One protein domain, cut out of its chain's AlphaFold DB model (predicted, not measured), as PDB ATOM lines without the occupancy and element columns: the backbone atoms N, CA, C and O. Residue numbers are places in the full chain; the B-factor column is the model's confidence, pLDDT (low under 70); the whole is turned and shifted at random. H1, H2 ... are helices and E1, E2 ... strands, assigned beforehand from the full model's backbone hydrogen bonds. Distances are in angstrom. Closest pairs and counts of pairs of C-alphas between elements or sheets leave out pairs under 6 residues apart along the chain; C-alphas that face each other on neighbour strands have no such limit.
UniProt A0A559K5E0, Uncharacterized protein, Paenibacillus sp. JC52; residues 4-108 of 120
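Overview. This is residues 4 to 108 of the 120 residues of an uncharacterized protein of Paenibacillus sp. JC52 (UniProt A0A559K5E0). A ribbon of two parallel strands, E1 and E2, lies in the middle, and the long helix H6 packs along E2. Beyond the last residues of the strands lies the helical hairpin H4 and H5; toward their first residues lie H3 and the short helices H1 and H2, where residues 11 to 17, of which 15 to 17 belong to H2, stand free as an arm. The printed part has 105 residues, with six named helices and two named strands in the order H1 H2 E1 H3 E2 H4 H5 H6, and its class is mostly helix. It is only just loose, close to compact, with a radius of gyration of the C-alphas of 15.7 A, and it spans 41 by 30 by 28 A.

Arrangement. Begin at H1, residues 4 to 8, which is apart from H2, residues 15 to 18. A tight link leads from H2 to E1, residues 24 to 29. Next comes H3, residues 37 to 44, close to H1 but not clearly touching it: the closest C-alphas, of Phe 8 and Phe 44, are 6.5 A apart. E2, residues 51 to 55, is the parallel neighbour of E1, at 21 degrees; look for N 26 and O 52 at 2.9 A and N 52 and O 24 at 2.8 A, within hydrogen-bond range. E1, H3 and E2 form a strand-helix-strand unit, two parallel neighbour strands with a helix between, with a right-handed crossover. The closest C-alphas of H3 and E2, of Thr 37 and Phe 51, are 6.6 A apart. H4, residues 58 to 66, and H5, residues 69 to 76, form a helical hairpin: they touch at Ala 63 and Ile 69, the closest C-alphas, 5.1 A apart, and run opposite ways at a steep tilt of 35.4 degrees, only just beyond shallow. H6, residues 88 to 106, only just touches H5, with 3 pairs of C-alphas within 8 A, made by residues 89 to 93 of H6 alone; the closest are Trp 76 and Thr 89, 7.1 A apart. H6 and E2 have 14 pairs of C-alphas within 8 A, the closest being Cys 52 and Ser 99 at 5.2 A. Every O i to N i+4 pair is within hydrogen-bond range in H1, H3, H4, H5 and H6; H2 is too short for such a pair.

Along the chain. Find C-alpha 4 at (-14.371, 7.131, -55.217), where H1 begins. E1 runs 12.3 A from its first to its last C-alpha, E2 12.7 A and H4 12.3 A. H6 starts at C-alpha 88, (2.201, 0.532, -36.663), and runs 26.7 A to C-alpha 106 at (-9.263, 24.029, -42.064).

Size, cuts and confidence. The two C-alphas farthest apart, of Glu 15 and Phe 84, are 47.3 A apart. The printed part has no cut, and the link from H5 to H6, 11 residues, is long. The mean pLDDT of the printed part is 88.4, and no printed residue is under 70.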
ATOM      1  N   LEU A   4     -14.792   5.731 -55.226       79.06
ATOM      2  CA  LEU A   4     -14.371   7.131 -55.217       79.06
ATOM      3  C   LEU A   4     -14.880   7.937 -56.426       79.06
ATOM      4  O   LEU A   4     -15.016   9.151 -56.318       79.06
ATOM      5  N   GLU A   5     -15.157   7.292 -57.564       83.69
ATOM      6  CA  GLU A   5     -15.557   7.994 -58.796       83.69
ATOM      7  C   GLU A   5     -16.872   8.774 -58.637       83.69
ATOM      8  O   GLU A   5     -16.874   9.959 -58.969       83.69
ATOM      9  N   PRO A   6     -17.968   8.204 -58.092       82.19
ATOM     10  CA  PRO A   6     -19.222   8.946 -57.925       82.19
ATOM     11  C   PRO A   6     -19.078  10.164 -57.006       82.19
ATOM     12  O   PRO A   6     -19.637  11.225 -57.279       82.19
ATOM     13  N   PHE A   7     -18.276  10.033 -55.945       83.00
ATOM     14  CA  PHE A   7     -18.047  11.102 -54.980       83.00
ATOM     15  C   PHE A   7     -17.230  12.255 -55.580       83.00
ATOM     16  O   PHE A   7     -17.665  13.402 -55.542       83.00
ATOM     17  N   PHE A   8     -16.071  11.974 -56.188       82.31
ATOM     18  CA  PHE A   8     -15.224  13.034 -56.752       82.31
ATOM     19  C   PHE A   8     -15.781  13.641 -58.046       82.31
ATOM     20  O   PHE A   8     -15.470  14.789 -58.350       82.31
ATOM     21  N   ASN A   9     -16.641  12.918 -58.771       81.62
ATOM     22  CA  ASN A   9     -17.339  13.448 -59.945       81.62
ATOM     23  C   ASN A   9     -18.628  14.213 -59.591       81.62
ATOM     24  O   ASN A   9     -19.321  14.676 -60.494       81.62
ATOM     25  N   GLY A  10     -18.964  14.348 -58.302       72.81
ATOM     26  CA  GLY A  10     -20.107  15.142 -57.847       72.81
ATOM     27  C   GLY A  10     -21.475  14.490 -58.058       72.81
ATOM     28  O   GLY A  10     -22.481  15.183 -57.965       72.81
ATOM     29  N   VAL A  11     -21.528  13.181 -58.330       76.81
ATOM     30  CA  VAL A  11     -22.790  12.439 -58.517       76.81
ATOM     31  C   VAL A  11     -23.520  12.268 -57.181       76.81
ATOM     32  O   VAL A  11     -24.733  12.438 -57.126       76.81
ATOM     33  N   ASP A  12     -22.767  12.017 -56.105       74.31
ATOM     34  CA  ASP A  12     -23.304  11.706 -54.770       74.31
ATOM     35  C   ASP A  12     -22.940  12.753 -53.701       74.31
ATOM     36  O   ASP A  12     -22.980  12.469 -52.504       74.31
ATOM     37  N   VAL A  13     -22.536  13.966 -54.094       74.88
ATOM     38  CA  VAL A  13     -22.172  15.018 -53.131       74.88
ATOM     39  C   VAL A  13     -23.420  15.829 -52.770       74.88
ATOM     40  O   VAL A  13     -23.968  16.503 -53.643       74.88
ATOM     41  N   PRO A  14     -23.873  15.830 -51.499       80.38
ATOM     42  CA  PRO A  14     -24.978  16.674 -51.060       80.38
ATOM     43  C   PRO A  14     -24.749  18.144 -51.426       80.38
ATOM     44  O   PRO A  14     -23.660  18.675 -51.198       80.38
ATOM     45  N   GLU A  15     -25.782  18.844 -51.904       79.88
ATOM     46  CA  GLU A  15     -25.694  20.269 -52.275       79.88
ATOM     47  C   GLU A  15     -25.112  21.149 -51.155       79.88
ATOM     48  O   GLU A  15     -24.369  22.098 -51.413       79.88
ATOM     49  N   VAL A  16     -25.389  20.798 -49.893       80.88
ATOM     50  CA  VAL A  16     -24.866  21.502 -48.710       80.88
ATOM     51  C   VAL A  16     -23.335  21.450 -48.601       80.88
ATOM     52  O   VAL A  16     -22.737  22.310 -47.953       80.88
ATOM     53  N   LEU A  17     -22.694  20.458 -49.226       78.31
ATOM     54  CA  LEU A  17     -21.241  20.285 -49.259       78.31
ATOM     55  C   LEU A  17     -20.600  20.921 -50.498       78.31
ATOM     56  O   LEU A  17     -19.436  21.304 -50.426       78.31
ATOM     57  N   ALA A  18     -21.347  21.121 -51.589       74.62
ATOM     58  CA  ALA A  18     -20.822  21.656 -52.850       74.62
ATOM     59  C   ALA A  18     -20.205  23.064 -52.721       74.62
ATOM     60  O   ALA A  18     -19.326  23.436 -53.495       74.62
ATOM     61  N   LYS A  19     -20.645  23.852 -51.729       77.88
ATOM     62  CA  LYS A  19     -20.146  25.215 -51.463       77.88
ATOM     63  C   LYS A  19     -19.186  25.303 -50.273       77.88
ATOM     64  O   LYS A  19     -18.812  26.406 -49.878       77.88
ATOM     65  N   LYS A  20     -18.813  24.175 -49.663       82.38
ATOM     66  CA  LYS A  20     -17.958  24.150 -48.469       82.38
ATOM     67  C   LYS A  20     -16.547  23.693 -48.818       82.38
ATOM     68  O   LYS A  20     -16.344  22.892 -49.725       82.38
ATOM     69  N   LYS A  21     -15.561  24.178 -48.060       80.00
ATOM     70  CA  LYS A  21     -14.219  23.586 -48.072       80.00
ATOM     71  C   LYS A  21     -14.324  22.163 -47.525       80.00
ATOM     72  O   LYS A  21     -14.893  21.963 -46.453       80.00
ATOM     73  N   LEU A  22     -13.791  21.196 -48.265       87.12
ATOM     74  CA  LEU A  22     -13.817  19.786 -47.889       87.12
ATOM     75  C   LEU A  22     -12.427  19.325 -47.467       87.12
ATOM     76  O   LEU A  22     -11.439  19.588 -48.151       87.12
ATOM     77  N   LEU A  23     -12.388  18.602 -46.352       90.38
ATOM     78  CA  LEU A  23     -11.248  17.805 -45.926       90.38
ATOM     79  C   LEU A  23     -11.625  16.332 -46.105       90.38
ATOM     80  O   LEU A  23     -12.637  15.873 -45.577       90.38
ATOM     81  N   TYR A  24     -10.833  15.592 -46.871       90.75
ATOM     82  CA  TYR A  24     -11.105  14.203 -47.227       90.75
ATOM     83  C   TYR A  24     -10.419  13.269 -46.236       90.75
ATOM     84  O   TYR A  24      -9.193  13.200 -46.201       90.75
ATOM     85  N   CYS A  25     -11.186  12.518 -45.448       92.00
ATOM     86  CA  CYS A  25     -10.639  11.530 -44.521       92.00
ATOM     87  C   CYS A  25     -10.745  10.119 -45.109       92.00
ATOM     88  O   CYS A  25     -11.845   9.610 -45.323       92.00
ATOM     89  N   ILE A  26      -9.605   9.477 -45.370       91.81
ATOM     90  CA  ILE A  26      -9.549   8.085 -45.822       91.81
ATOM     91  C   ILE A  26      -9.326   7.182 -44.608       91.81
ATOM     92  O   ILE A  26      -8.213   7.089 -44.086       91.81
ATOM     93  N   GLY A  27     -10.394   6.513 -44.175       91.56
ATOM     94  CA  GLY A  27     -10.339   5.469 -43.152       91.56
ATOM     95  C   GLY A  27      -9.726   4.164 -43.661       91.56
ATOM     96  O   GLY A  27      -9.635   3.937 -44.868       91.56
ATOM     97  N   ASN A  28      -9.313   3.297 -42.732       90.06
ATOM     98  CA  ASN A  28      -8.697   1.995 -43.019       90.06
ATOM     99  C   ASN A  28      -7.540   2.075 -44.032       90.06
ATOM    100  O   ASN A  28      -7.342   1.185 -44.862       90.06
ATOM    101  N   TYR A  29      -6.771   3.163 -43.980       92.19
ATOM    102  CA  TYR A  29      -5.712   3.413 -44.944       92.19
ATOM    103  C   TYR A  29      -4.563   2.414 -44.763       92.19
ATOM    104  O   TYR A  29      -3.990   2.275 -43.680       92.19
ATOM    105  N   ASN A  30      -4.192   1.732 -45.847       91.06
ATOM    106  CA  ASN A  30      -3.006   0.888 -45.880       91.06
ATOM    107  C   ASN A  30      -1.857   1.646 -46.556       91.06
ATOM    108  O   ASN A  30      -1.901   1.914 -47.756       91.06
ATOM    109  N   HIS A  31      -0.802   1.941 -45.799       86.25
ATOM    110  CA  HIS A  31       0.384   2.644 -46.295       86.25
ATOM    111  C   HIS A  31       1.145   1.882 -47.393       86.25
ATOM    112  O   HIS A  31       1.867   2.499 -48.173       86.25
ATOM    113  N   GLN A  32       0.968   0.561 -47.481       89.25
ATOM    114  CA  GLN A  32       1.538  -0.284 -48.536       89.25
ATOM    115  C   GLN A  32       0.664  -0.320 -49.799       89.25
ATOM    116  O   GLN A  32       1.030  -0.946 -50.794       89.25
ATOM    117  N   SER A  33      -0.500   0.338 -49.779       88.25
ATOM    118  CA  SER A  33      -1.384   0.416 -50.934       88.25
ATOM    119  C   SER A  33      -0.684   1.085 -52.114       88.25
ATOM    120  O   SER A  33      -0.049   2.134 -51.994       88.25
ATOM    121  N   LYS A  34      -0.889   0.522 -53.310       88.19
ATOM    122  CA  LYS A  34      -0.493   1.173 -54.568       88.19
ATOM    123  C   LYS A  34      -1.247   2.484 -54.789       88.19
ATOM    124  O   LYS A  34      -0.768   3.327 -55.547       88.19
ATOM    125  N   MET A  35      -2.418   2.653 -54.181       87.06
ATOM    126  CA  MET A  35      -3.244   3.847 -54.313       87.06
ATOM    127  C   MET A  35      -3.020   4.770 -53.112       87.06
ATOM    128  O   MET A  35      -3.740   4.713 -52.120       87.06
ATOM    129  N   THR A  36      -1.979   5.600 -53.194       91.50
ATOM    130  CA  THR A  36      -1.661   6.597 -52.162       91.50
ATOM    131  C   THR A  36      -2.547   7.832 -52.299       91.50
ATOM    132  O   THR A  36      -3.024   8.136 -53.393       91.50
ATOM    133  N   THR A  37      -2.695   8.617 -51.230       91.56
ATOM    134  CA  THR A  37      -3.411   9.909 -51.271       91.56
ATOM    135  C   THR A  37      -2.907  10.828 -52.383       91.56
ATOM    136  O   THR A  37      -3.702  11.482 -53.040       91.56
ATOM    137  N   LYS A  38      -1.594  10.834 -52.661       91.94
ATOM    138  CA  LYS A  38      -0.996  11.606 -53.766       91.94
ATOM    139  C   LYS A  38      -1.500  11.149 -55.134       91.94
ATOM    140  O   LYS A  38      -1.735  11.973 -56.012       91.94
ATOM    141  N   ARG A  39      -1.650   9.835 -55.331       92.06
ATOM    142  CA  ARG A  39      -2.182   9.274 -56.582       92.06
ATOM    143  C   ARG A  39      -3.671   9.565 -56.729       92.06
ATOM    144  O   ARG A  39      -4.078   9.940 -57.818       92.06
ATOM    145  N   ILE A  40      -4.437   9.464 -55.643       91.06
ATOM    146  CA  ILE A  40      -5.866   9.815 -55.612       91.06
ATOM    147  C   ILE A  40      -6.050  11.299 -55.946       91.06
ATOM    148  O   ILE A  40      -6.758  11.627 -56.893       91.06
ATOM    149  N   ALA A  41      -5.343  12.181 -55.236       92.38
ATOM    150  CA  ALA A  41      -5.355  13.624 -55.454       92.38
ATOM    151  C   ALA A  41      -5.040  13.982 -56.914       92.38
ATOM    152  O   ALA A  41      -5.789  14.713 -57.555       92.38
ATOM    153  N   ARG A  42      -3.982  13.381 -57.480       92.88
ATOM    154  CA  ARG A  42      -3.625  13.566 -58.892       92.88
ATOM    155  C   ARG A  42      -4.704  13.056 -59.847       92.88
ATOM    156  O   ARG A  42      -4.950  13.700 -60.858       92.88
ATOM    157  N   HIS A  43      -5.293  11.896 -59.567       91.00
ATOM    158  CA  HIS A  43      -6.284  11.276 -60.444       91.00
ATOM    159  C   HIS A  43      -7.570  12.105 -60.537       91.00
ATOM    160  O   HIS A  43      -8.112  12.242 -61.626       91.00
ATOM    161  N   PHE A  44      -8.004  12.700 -59.424       89.56
ATOM    162  CA  PHE A  44      -9.236  13.490 -59.349       89.56
ATOM    163  C   PHE A  44      -9.018  15.011 -59.417       89.56
ATOM    164  O   PHE A  44      -9.969  15.770 -59.269       89.56
ATOM    165  N   GLY A  45      -7.783  15.485 -59.623       89.56
ATOM    166  CA  GLY A  45      -7.485  16.920 -59.723       89.56
ATOM    167  C   GLY A  45      -7.698  17.704 -58.420       89.56
ATOM    168  O   GLY A  45      -7.982  18.897 -58.456       89.56
ATOM    169  N   VAL A  46      -7.565  17.043 -57.269       89.69
ATOM    170  CA  VAL A  46      -7.792  17.629 -55.940       89.69
ATOM    171  C   VAL A  46      -6.457  17.964 -55.275       89.69
ATOM    172  O   VAL A  46      -5.471  17.252 -55.457       89.69
ATOM    173  N   ASN A  47      -6.412  19.027 -54.465       90.06
ATOM    174  CA  ASN A  47      -5.226  19.335 -53.665       90.06
ATOM    175  C   ASN A  47      -4.941  18.200 -52.655       90.06
ATOM    176  O   ASN A  47      -5.801  17.837 -51.851       90.06
ATOM    177  N   HIS A  48      -3.720  17.654 -52.686       89.88
ATOM    178  CA  HIS A  48      -3.269  16.586 -51.789       89.88
ATOM    179  C   HIS A  48      -3.299  16.994 -50.307       89.88
ATOM    180  O   HIS A  48      -3.585  16.144 -49.464       89.88
ATOM    181  N   ASP A  49      -3.099  18.273 -49.986       88.56
ATOM    182  CA  ASP A  49      -3.088  18.760 -48.598       88.56
ATOM    183  C   ASP A  49      -4.454  18.640 -47.907       88.56
ATOM    184  O   ASP A  49      -4.531  18.603 -46.680       88.56
ATOM    185  N   LEU A  50      -5.528  18.498 -48.692       90.31
ATOM    186  CA  LEU A  50      -6.885  18.282 -48.195       90.31
ATOM    187  C   LEU A  50      -7.153  16.828 -47.781       90.31
ATOM    188  O   LEU A  50      -8.255  16.524 -47.335       90.31
ATOM    189  N   PHE A  51      -6.194  15.913 -47.946       92.75
ATOM    190  CA  PHE A  51      -6.364  14.509 -47.580       92.75
ATOM    191  C   PHE A  51      -5.765  14.199 -46.208       92.75
ATOM    192  O   PHE A  51      -4.578  14.417 -45.955       92.75
ATOM    193  N   CYS A  52      -6.582  13.581 -45.365       93.88
ATOM    194  CA  CYS A  52      -6.229  12.954 -44.102       93.88
ATOM    195  C   CYS A  52      -6.340  11.436 -44.234       93.88
ATOM    196  O   CYS A  52      -7.161  10.921 -44.997       93.88
ATOM    197  N   THR A  53      -5.541  10.709 -43.463       93.88
ATOM    198  CA  THR A  53      -5.612   9.248 -43.407       93.88
ATOM    199  C   THR A  53      -5.798   8.787 -41.976       93.88
ATOM    200  O   THR A  53      -5.157   9.300 -41.063       93.88
ATOM    201  N   VAL A  54      -6.635   7.775 -41.794       93.88
ATOM    202  CA  VAL A  54      -6.712   7.000 -40.557       93.88
ATOM    203  C   VAL A  54      -6.266   5.587 -40.915       93.88
ATOM    204  O   VAL A  54      -6.998   4.876 -41.613       93.88
ATOM    205  N   PRO A  55      -5.038   5.190 -40.543       94.56
ATOM    206  CA  PRO A  55      -4.523   3.878 -40.883       94.56
ATOM    207  C   PRO A  55      -5.349   2.770 -40.246       94.56
ATOM    208  O   PRO A  55      -5.899   2.938 -39.162       94.56
ATOM    209  N   PHE A  56      -5.401   1.609 -40.891       93.69
ATOM    210  CA  PHE A  56      -5.960   0.432 -40.237       93.69
ATOM    211  C   PHE A  56      -5.065   0.010 -39.060       93.69
ATOM    212  O   PHE A  56      -3.865  -0.211 -39.244       93.69
ATOM    213  N   HIS A  57      -5.645  -0.120 -37.865       94.88
ATOM    214  CA  HIS A  57      -4.947  -0.613 -36.679       94.88
ATOM    215  C   HIS A  57      -5.874  -1.534 -35.865       94.88
ATOM    216  O   HIS A  57      -6.853  -1.043 -35.304       94.88
ATOM    217  N   PRO A  58      -5.574  -2.843 -35.745       93.88
ATOM    218  CA  PRO A  58      -6.446  -3.804 -35.061       93.88
ATOM    219  C   PRO A  58      -6.818  -3.388 -33.634       93.88
ATOM    220  O   PRO A  58      -7.989  -3.265 -33.321       93.88
ATOM    221  N   ALA A  59      -5.837  -3.013 -32.810       93.38
ATOM    222  CA  ALA A  59      -6.119  -2.608 -31.429       93.38
ATOM    223  C   ALA A  59      -6.892  -1.274 -31.296       93.38
ATOM    224  O   ALA A  59      -7.438  -0.996 -30.232       93.38
ATOM    225  N   TYR A  60      -6.951  -0.445 -32.348       94.88
ATOM    226  CA  TYR A  60      -7.863   0.707 -32.367       94.88
ATOM    227  C   TYR A  60      -9.290   0.254 -32.681       94.88
ATOM    228  O   TYR A  60     -10.230   0.730 -32.056       94.88
ATOM    229  N   LEU A  61      -9.444  -0.685 -33.621       94.06
ATOM    230  CA  LEU A  61     -10.737  -1.281 -33.950       94.06
ATOM    231  C   LEU A  61     -11.335  -2.019 -32.744       94.06
ATOM    232  O   LEU A  61     -12.514  -1.844 -32.459       94.06
ATOM    233  N   ASP A  62     -10.522  -2.777 -32.006       95.81
ATOM    234  CA  ASP A  62     -10.955  -3.441 -30.771       95.81
ATOM    235  C   ASP A  62     -11.406  -2.406 -29.734       95.81
ATOM    236  O   ASP A  62     -12.527  -2.468 -29.244       95.81
ATOM    237  N   ALA A  63     -10.601  -1.365 -29.500       94.94
ATOM    238  CA  ALA A  63     -10.966  -0.274 -28.600       94.94
ATOM    239  C   ALA A  63     -12.245   0.468 -29.027       94.94
ATOM    240  O   ALA A  63     -13.010   0.917 -28.177       94.94
ATOM    241  N   GLN A  64     -12.492   0.604 -30.331       94.38
ATOM    242  CA  GLN A  64     -13.739   1.159 -30.853       94.38
ATOM    243  C   GLN A  64     -14.933   0.246 -30.547       94.38
ATOM    244  O   GLN A  64     -15.976   0.749 -30.135       94.38
ATOM    245  N   ASN A  65     -14.782  -1.067 -30.730       95.62
ATOM    246  CA  ASN A  65     -15.826  -2.050 -30.428       95.62
ATOM    247  C   ASN A  65     -16.122  -2.126 -28.923       95.62
ATOM    248  O   ASN A  65     -17.280  -2.253 -28.534       95.62
ATOM    249  N   ASP A  66     -15.089  -1.985 -28.094       96.12
ATOM    250  CA  ASP A  66     -15.185  -2.002 -26.634       96.12
ATOM    251  C   ASP A  66     -15.638  -0.652 -26.044       96.12
ATOM    252  O   ASP A  66     -15.953  -0.562 -24.858       96.12
ATOM    253  N   GLY A  67     -15.664   0.417 -26.848       95.88
ATOM    254  CA  GLY A  67     -15.986   1.775 -26.400       95.88
ATOM    255  C   GLY A  67     -14.872   2.480 -25.604       95.88
ATOM    256  O   GLY A  67     -15.119   3.544 -25.043       95.88
ATOM    257  N   ASP A  68     -13.645   1.943 -25.583       95.81
ATOM    258  CA  ASP A  68     -12.468   2.476 -24.866       95.81
ATOM    259  C   ASP A  68     -11.423   3.103 -25.814       95.81
ATOM    260  O   ASP A  68     -10.216   2.840 -25.759       95.81
ATOM    261  N   ILE A  69     -11.876   3.964 -26.726       94.06
ATOM    262  CA  ILE A  69     -10.966   4.739 -27.583       94.06
ATOM    263  C   ILE A  69     -10.011   5.625 -26.750       94.06
ATOM    264  O   ILE A  69      -8.807   5.608 -27.038       94.06
ATOM    265  N   PRO A  70     -10.468   6.373 -25.720       93.69
ATOM    266  CA  PRO A  70      -9.576   7.203 -24.911       93.69
ATOM    267  C   PRO A  70      -8.485   6.394 -24.206       93.69
ATOM    268  O   PRO A  70      -7.315   6.769 -24.278       93.69
ATOM    269  N   GLY A  71      -8.825   5.254 -23.592       93.06
ATOM    270  CA  GLY A  71      -7.842   4.385 -22.950       93.06
ATOM    271  C   GLY A  71      -6.829   3.826 -23.943       93.06
ATOM    272  O   GLY A  71      -5.640   3.742 -23.629       93.06
ATOM    273  N   CYS A  72      -7.251   3.519 -25.173       93.19
ATOM    274  CA  CYS A  72      -6.339   3.131 -26.248       93.19
ATOM    275  C   CYS A  72      -5.312   4.229 -26.559       93.19
ATOM    276  O   CYS A  72      -4.107   3.965 -26.569       93.19
ATOM    277  N   PHE A  73      -5.766   5.476 -26.718       92.69
ATOM    278  CA  PHE A  73      -4.877   6.612 -26.959       92.69
ATOM    279  C   PHE A  73      -3.938   6.897 -25.785       92.69
ATOM    280  O   PHE A  73      -2.760   7.159 -26.024       92.69
ATOM    281  N   ILE A  74      -4.410   6.790 -24.539       92.06
ATOM    282  CA  ILE A  74      -3.577   6.953 -23.336       92.06
ATOM    283  C   ILE A  74      -2.465   5.900 -23.306       92.06
ATOM    284  O   ILE A  74      -1.307   6.236 -23.074       92.06
ATOM    285  N   ARG A  75      -2.771   4.632 -23.616       90.12
ATOM    286  CA  ARG A  75      -1.762   3.557 -23.684       90.12
ATOM    287  C   ARG A  75      -0.708   3.800 -24.766       90.12
ATOM    288  O   ARG A  75       0.422   3.333 -24.645       90.12
ATOM    289  N   TRP A  76      -1.075   4.495 -25.838       92.62
ATOM    290  CA  TRP A  76      -0.169   4.837 -26.938       92.62
ATOM    291  C   TRP A  76       0.523   6.183 -26.759       92.62
ATOM    292  O   TRP A  76       1.454   6.516 -27.504       92.62
ATOM    293  N   TYR A  77       0.096   6.957 -25.765       84.00
ATOM    294  CA  TYR A  77       0.708   8.218 -25.415       84.00
ATOM    295  C   TYR A  77       2.150   7.964 -24.964       84.00
ATOM    296  O   TYR A  77       2.419   7.200 -24.042       84.00
ATOM    297  N   GLY A  78       3.111   8.554 -25.678       75.50
ATOM    298  CA  GLY A  78       4.538   8.355 -25.411       75.50
ATOM    299  C   GLY A  78       5.195   7.161 -26.115       75.50
ATOM    300  O   GLY A  78       6.402   6.971 -25.944       75.50
ATOM    301  N   VAL A  79       4.480   6.397 -26.956       82.56
ATOM    302  CA  VAL A  79       5.123   5.403 -27.834       82.56
ATOM    303  C   VAL A  79       6.091   6.129 -28.770       82.56
ATOM    304  O   VAL A  79       5.700   6.933 -29.619       82.56
ATOM    305  N   LYS A  80       7.390   5.879 -28.577       75.25
ATOM    306  CA  LYS A  80       8.451   6.500 -29.372       75.25
ATOM    307  C   LYS A  80       8.659   5.722 -30.660       75.25
ATOM    308  O   LYS A  80       8.862   4.508 -30.647       75.25
ATOM    309  N   LYS A  81       8.724   6.461 -31.765       78.31
ATOM    310  CA  LYS A  81       9.089   5.921 -33.070       78.31
ATOM    311  C   LYS A  81      10.444   5.220 -32.987       78.31
ATOM    312  O   LYS A  81      11.460   5.829 -32.643       78.31
ATOM    313  N   LYS A  82      10.471   3.937 -33.337       80.00
ATOM    314  CA  LYS A  82      11.722   3.189 -33.461       80.00
ATOM    315  C   LYS A  82      12.490   3.706 -34.679       80.00
ATOM    316  O   LYS A  82      11.930   3.871 -35.757       80.00
ATOM    317  N   ARG A  83      13.793   3.958 -34.518       74.50
ATOM    318  CA  ARG A  83      14.634   4.567 -35.569       74.50
ATOM    319  C   ARG A  83      14.818   3.674 -36.804       74.50
ATOM    320  O   ARG A  83      15.006   4.196 -37.896       74.50
ATOM    321  N   PHE A  84      14.768   2.354 -36.630       82.31
ATOM    322  CA  PHE A  84      15.145   1.376 -37.662       82.31
ATOM    323  C   PHE A  84      14.034   0.390 -38.038       82.31
ATOM    324  O   PHE A  84      14.276  -0.536 -38.804       82.31
ATOM    325  N   SER A  85      12.825   0.546 -37.500       83.25
ATOM    326  CA  SER A  85      11.705  -0.344 -37.812       83.25
ATOM    327  C   SER A  85      10.400   0.427 -37.917       83.25
ATOM    328  O   SER A  85      10.193   1.436 -37.243       83.25
ATOM    329  N   PHE A  86       9.527  -0.061 -38.796       85.50
ATOM    330  CA  PHE A  86       8.155   0.410 -38.866       85.50
ATOM    331  C   PHE A  86       7.415  -0.016 -37.598       85.50
ATOM    332  O   PHE A  86       7.406  -1.194 -37.243       85.50
ATOM    333  N   ASP A  87       6.798   0.956 -36.938       90.31
ATOM    334  CA  ASP A  87       5.958   0.747 -35.769       90.31
ATOM    335  C   ASP A  87       4.525   1.181 -36.125       90.31
ATOM    336  O   ASP A  87       4.296   2.376 -36.353       90.31
ATOM    337  N   PRO A  88       3.570   0.236 -36.241       90.00
ATOM    338  CA  PRO A  88       2.201   0.532 -36.663       90.00
ATOM    339  C   PRO A  88       1.498   1.548 -35.760       90.00
ATOM    340  O   PRO A  88       0.759   2.396 -36.254       90.00
ATOM    341  N   THR A  89       1.759   1.487 -34.454       92.31
ATOM    342  CA  THR A  89       1.160   2.370 -33.450       92.31
ATOM    343  C   THR A  89       1.673   3.797 -33.598       92.31
ATOM    344  O   THR A  89       0.877   4.727 -33.700       92.31
ATOM    345  N   SER A  90       2.989   3.986 -33.712       91.44
ATOM    346  CA  SER A  90       3.595   5.296 -33.975       91.44
ATOM    347  C   SER A  90       3.085   5.884 -35.292       91.44
ATOM    348  O   SER A  90       2.721   7.055 -35.342       91.44
ATOM    349  N   TYR A  91       3.003   5.066 -36.349       91.94
ATOM    350  CA  TYR A  91       2.467   5.493 -37.643       91.94
ATOM    351  C   TYR A  91       0.997   5.922 -37.557       91.94
ATOM    352  O   TYR A  91       0.625   6.960 -38.105       91.94
ATOM    353  N   PHE A  92       0.169   5.151 -36.848       94.00
ATOM    354  CA  PHE A  92      -1.226   5.498 -36.599       94.00
ATOM    355  C   PHE A  92      -1.332   6.828 -35.847       94.00
ATOM    356  O   PHE A  92      -1.990   7.747 -36.329       94.00
ATOM    357  N   MET A  93      -0.624   6.966 -34.724       93.31
ATOM    358  CA  MET A  93      -0.637   8.175 -33.896       93.31
ATOM    359  C   MET A  93      -0.176   9.415 -34.664       93.31
ATOM    360  O   MET A  93      -0.800  10.469 -34.556       93.31
ATOM    361  N   ASP A  94       0.874   9.301 -35.477       91.81
ATOM    362  CA  ASP A  94       1.342  10.399 -36.326       91.81
ATOM    363  C   ASP A  94       0.285  10.798 -37.366       91.81
ATOM    364  O   ASP A  94       0.059  11.987 -37.587       91.81
ATOM    365  N   SER A  95      -0.414   9.823 -37.953       93.19
ATOM    366  CA  SER A  95      -1.493  10.075 -38.914       93.19
ATOM    367  C   SER A  95      -2.718  10.738 -38.270       93.19
ATOM    368  O   SER A  95      -3.331  11.617 -38.881       93.19
ATOM    369  N   ILE A  96      -3.064  10.374 -37.030       93.38
ATOM    370  CA  ILE A  96      -4.123  11.045 -36.260       93.38
ATOM    371  C   ILE A  96      -3.721  12.486 -35.926       93.38
ATOM    372  O   ILE A  96      -4.518  13.399 -36.133       93.38
ATOM    373  N   ARG A  97      -2.476  12.722 -35.487       92.06
ATOM    374  CA  ARG A  97      -1.966  14.079 -35.214       92.06
ATOM    375  C   ARG A  97      -1.958  14.957 -36.464       92.06
ATOM    376  O   ARG A  97      -2.363  16.112 -36.388       92.06
ATOM    377  N   ASP A  98      -1.513  14.429 -37.604       92.19
ATOM    378  CA  ASP A  98      -1.567  15.138 -38.890       92.19
ATOM    379  C   ASP A  98      -3.011  15.492 -39.271       92.19
ATOM    380  O   ASP A  98      -3.302  16.630 -39.639       92.19
ATOM    381  N   SER A  99      -3.935  14.544 -39.090       93.00
ATOM    382  CA  SER A  99      -5.357  14.762 -39.358       93.00
ATOM    383  C   SER A  99      -5.949  15.853 -38.461       93.00
ATOM    384  O   SER A  99      -6.636  16.739 -38.962       93.00
ATOM    385  N   ALA A 100      -5.638  15.840 -37.161       91.62
ATOM    386  CA  ALA A 100      -6.077  16.867 -36.219       91.62
ATOM    387  C   ALA A 100      -5.547  18.258 -36.604       91.62
ATOM    388  O   ALA A 100      -6.320  19.209 -36.669       91.62
ATOM    389  N   LYS A 101      -4.258  18.371 -36.957       91.31
ATOM    390  CA  LYS A 101      -3.665  19.632 -37.440       91.31
ATOM    391  C   LYS A 101      -4.369  20.158 -38.687       91.31
ATOM    392  O   LYS A 101      -4.650  21.347 -38.776       91.31
ATOM    393  N   LYS A 102      -4.683  19.283 -39.643       91.19
ATOM    394  CA  LYS A 102      -5.412  19.663 -40.861       91.19
ATOM    395  C   LYS A 102      -6.835  20.124 -40.573       91.19
ATOM    396  O   LYS A 102      -7.277  21.079 -41.199       91.19
ATOM    397  N   VAL A 103      -7.529  19.487 -39.628       90.44
ATOM    398  CA  VAL A 103      -8.856  19.936 -39.178       90.44
ATOM    399  C   VAL A 103      -8.764  21.325 -38.550       90.44
ATOM    400  O   VAL A 103      -9.508  22.209 -38.957       90.44
ATOM    401  N   LEU A 104      -7.823  21.543 -37.629       90.00
ATOM    402  CA  LEU A 104      -7.621  22.845 -36.984       90.00
ATOM    403  C   LEU A 104      -7.304  23.940 -38.008       90.00
ATOM    404  O   LEU A 104      -7.972  24.969 -38.031       90.00
ATOM    405  N   ASN A 105      -6.378  23.674 -38.932       87.19
ATOM    406  CA  ASN A 105      -6.046  24.595 -40.020       87.19
ATOM    407  C   ASN A 105      -7.244  24.868 -40.944       87.19
ATOM    408  O   ASN A 105      -7.427  25.989 -41.406       87.19
ATOM    409  N   ALA A 106      -8.071  23.857 -41.233       85.50
ATOM    410  CA  ALA A 106      -9.263  24.029 -42.064       85.50
ATOM    411  C   ALA A 106     -10.348  24.871 -41.374       85.50
ATOM    412  O   ALA A 106     -11.139  25.520 -42.062       85.50
ATOM    413  N   LEU A 107     -10.374  24.857 -40.039       86.69
ATOM    414  CA  LEU A 107     -11.260  25.662 -39.200       86.69
ATOM    415  C   LEU A 107     -10.672  27.035 -38.839       86.69
ATOM    416  O   LEU A 107     -11.342  27.794 -38.147       86.69
ATOM    417  N   ASP A 108      -9.461  27.352 -39.310       85.06
ATOM    418  CA  ASP A 108      -8.721  28.575 -38.962       85.06
ATOM    419  C   ASP A 108      -8.492  28.728 -37.444       85.06
ATOM    420  O   ASP A 108      -8.435  29.822 -36.891       85.06
TER     421      ASP A 108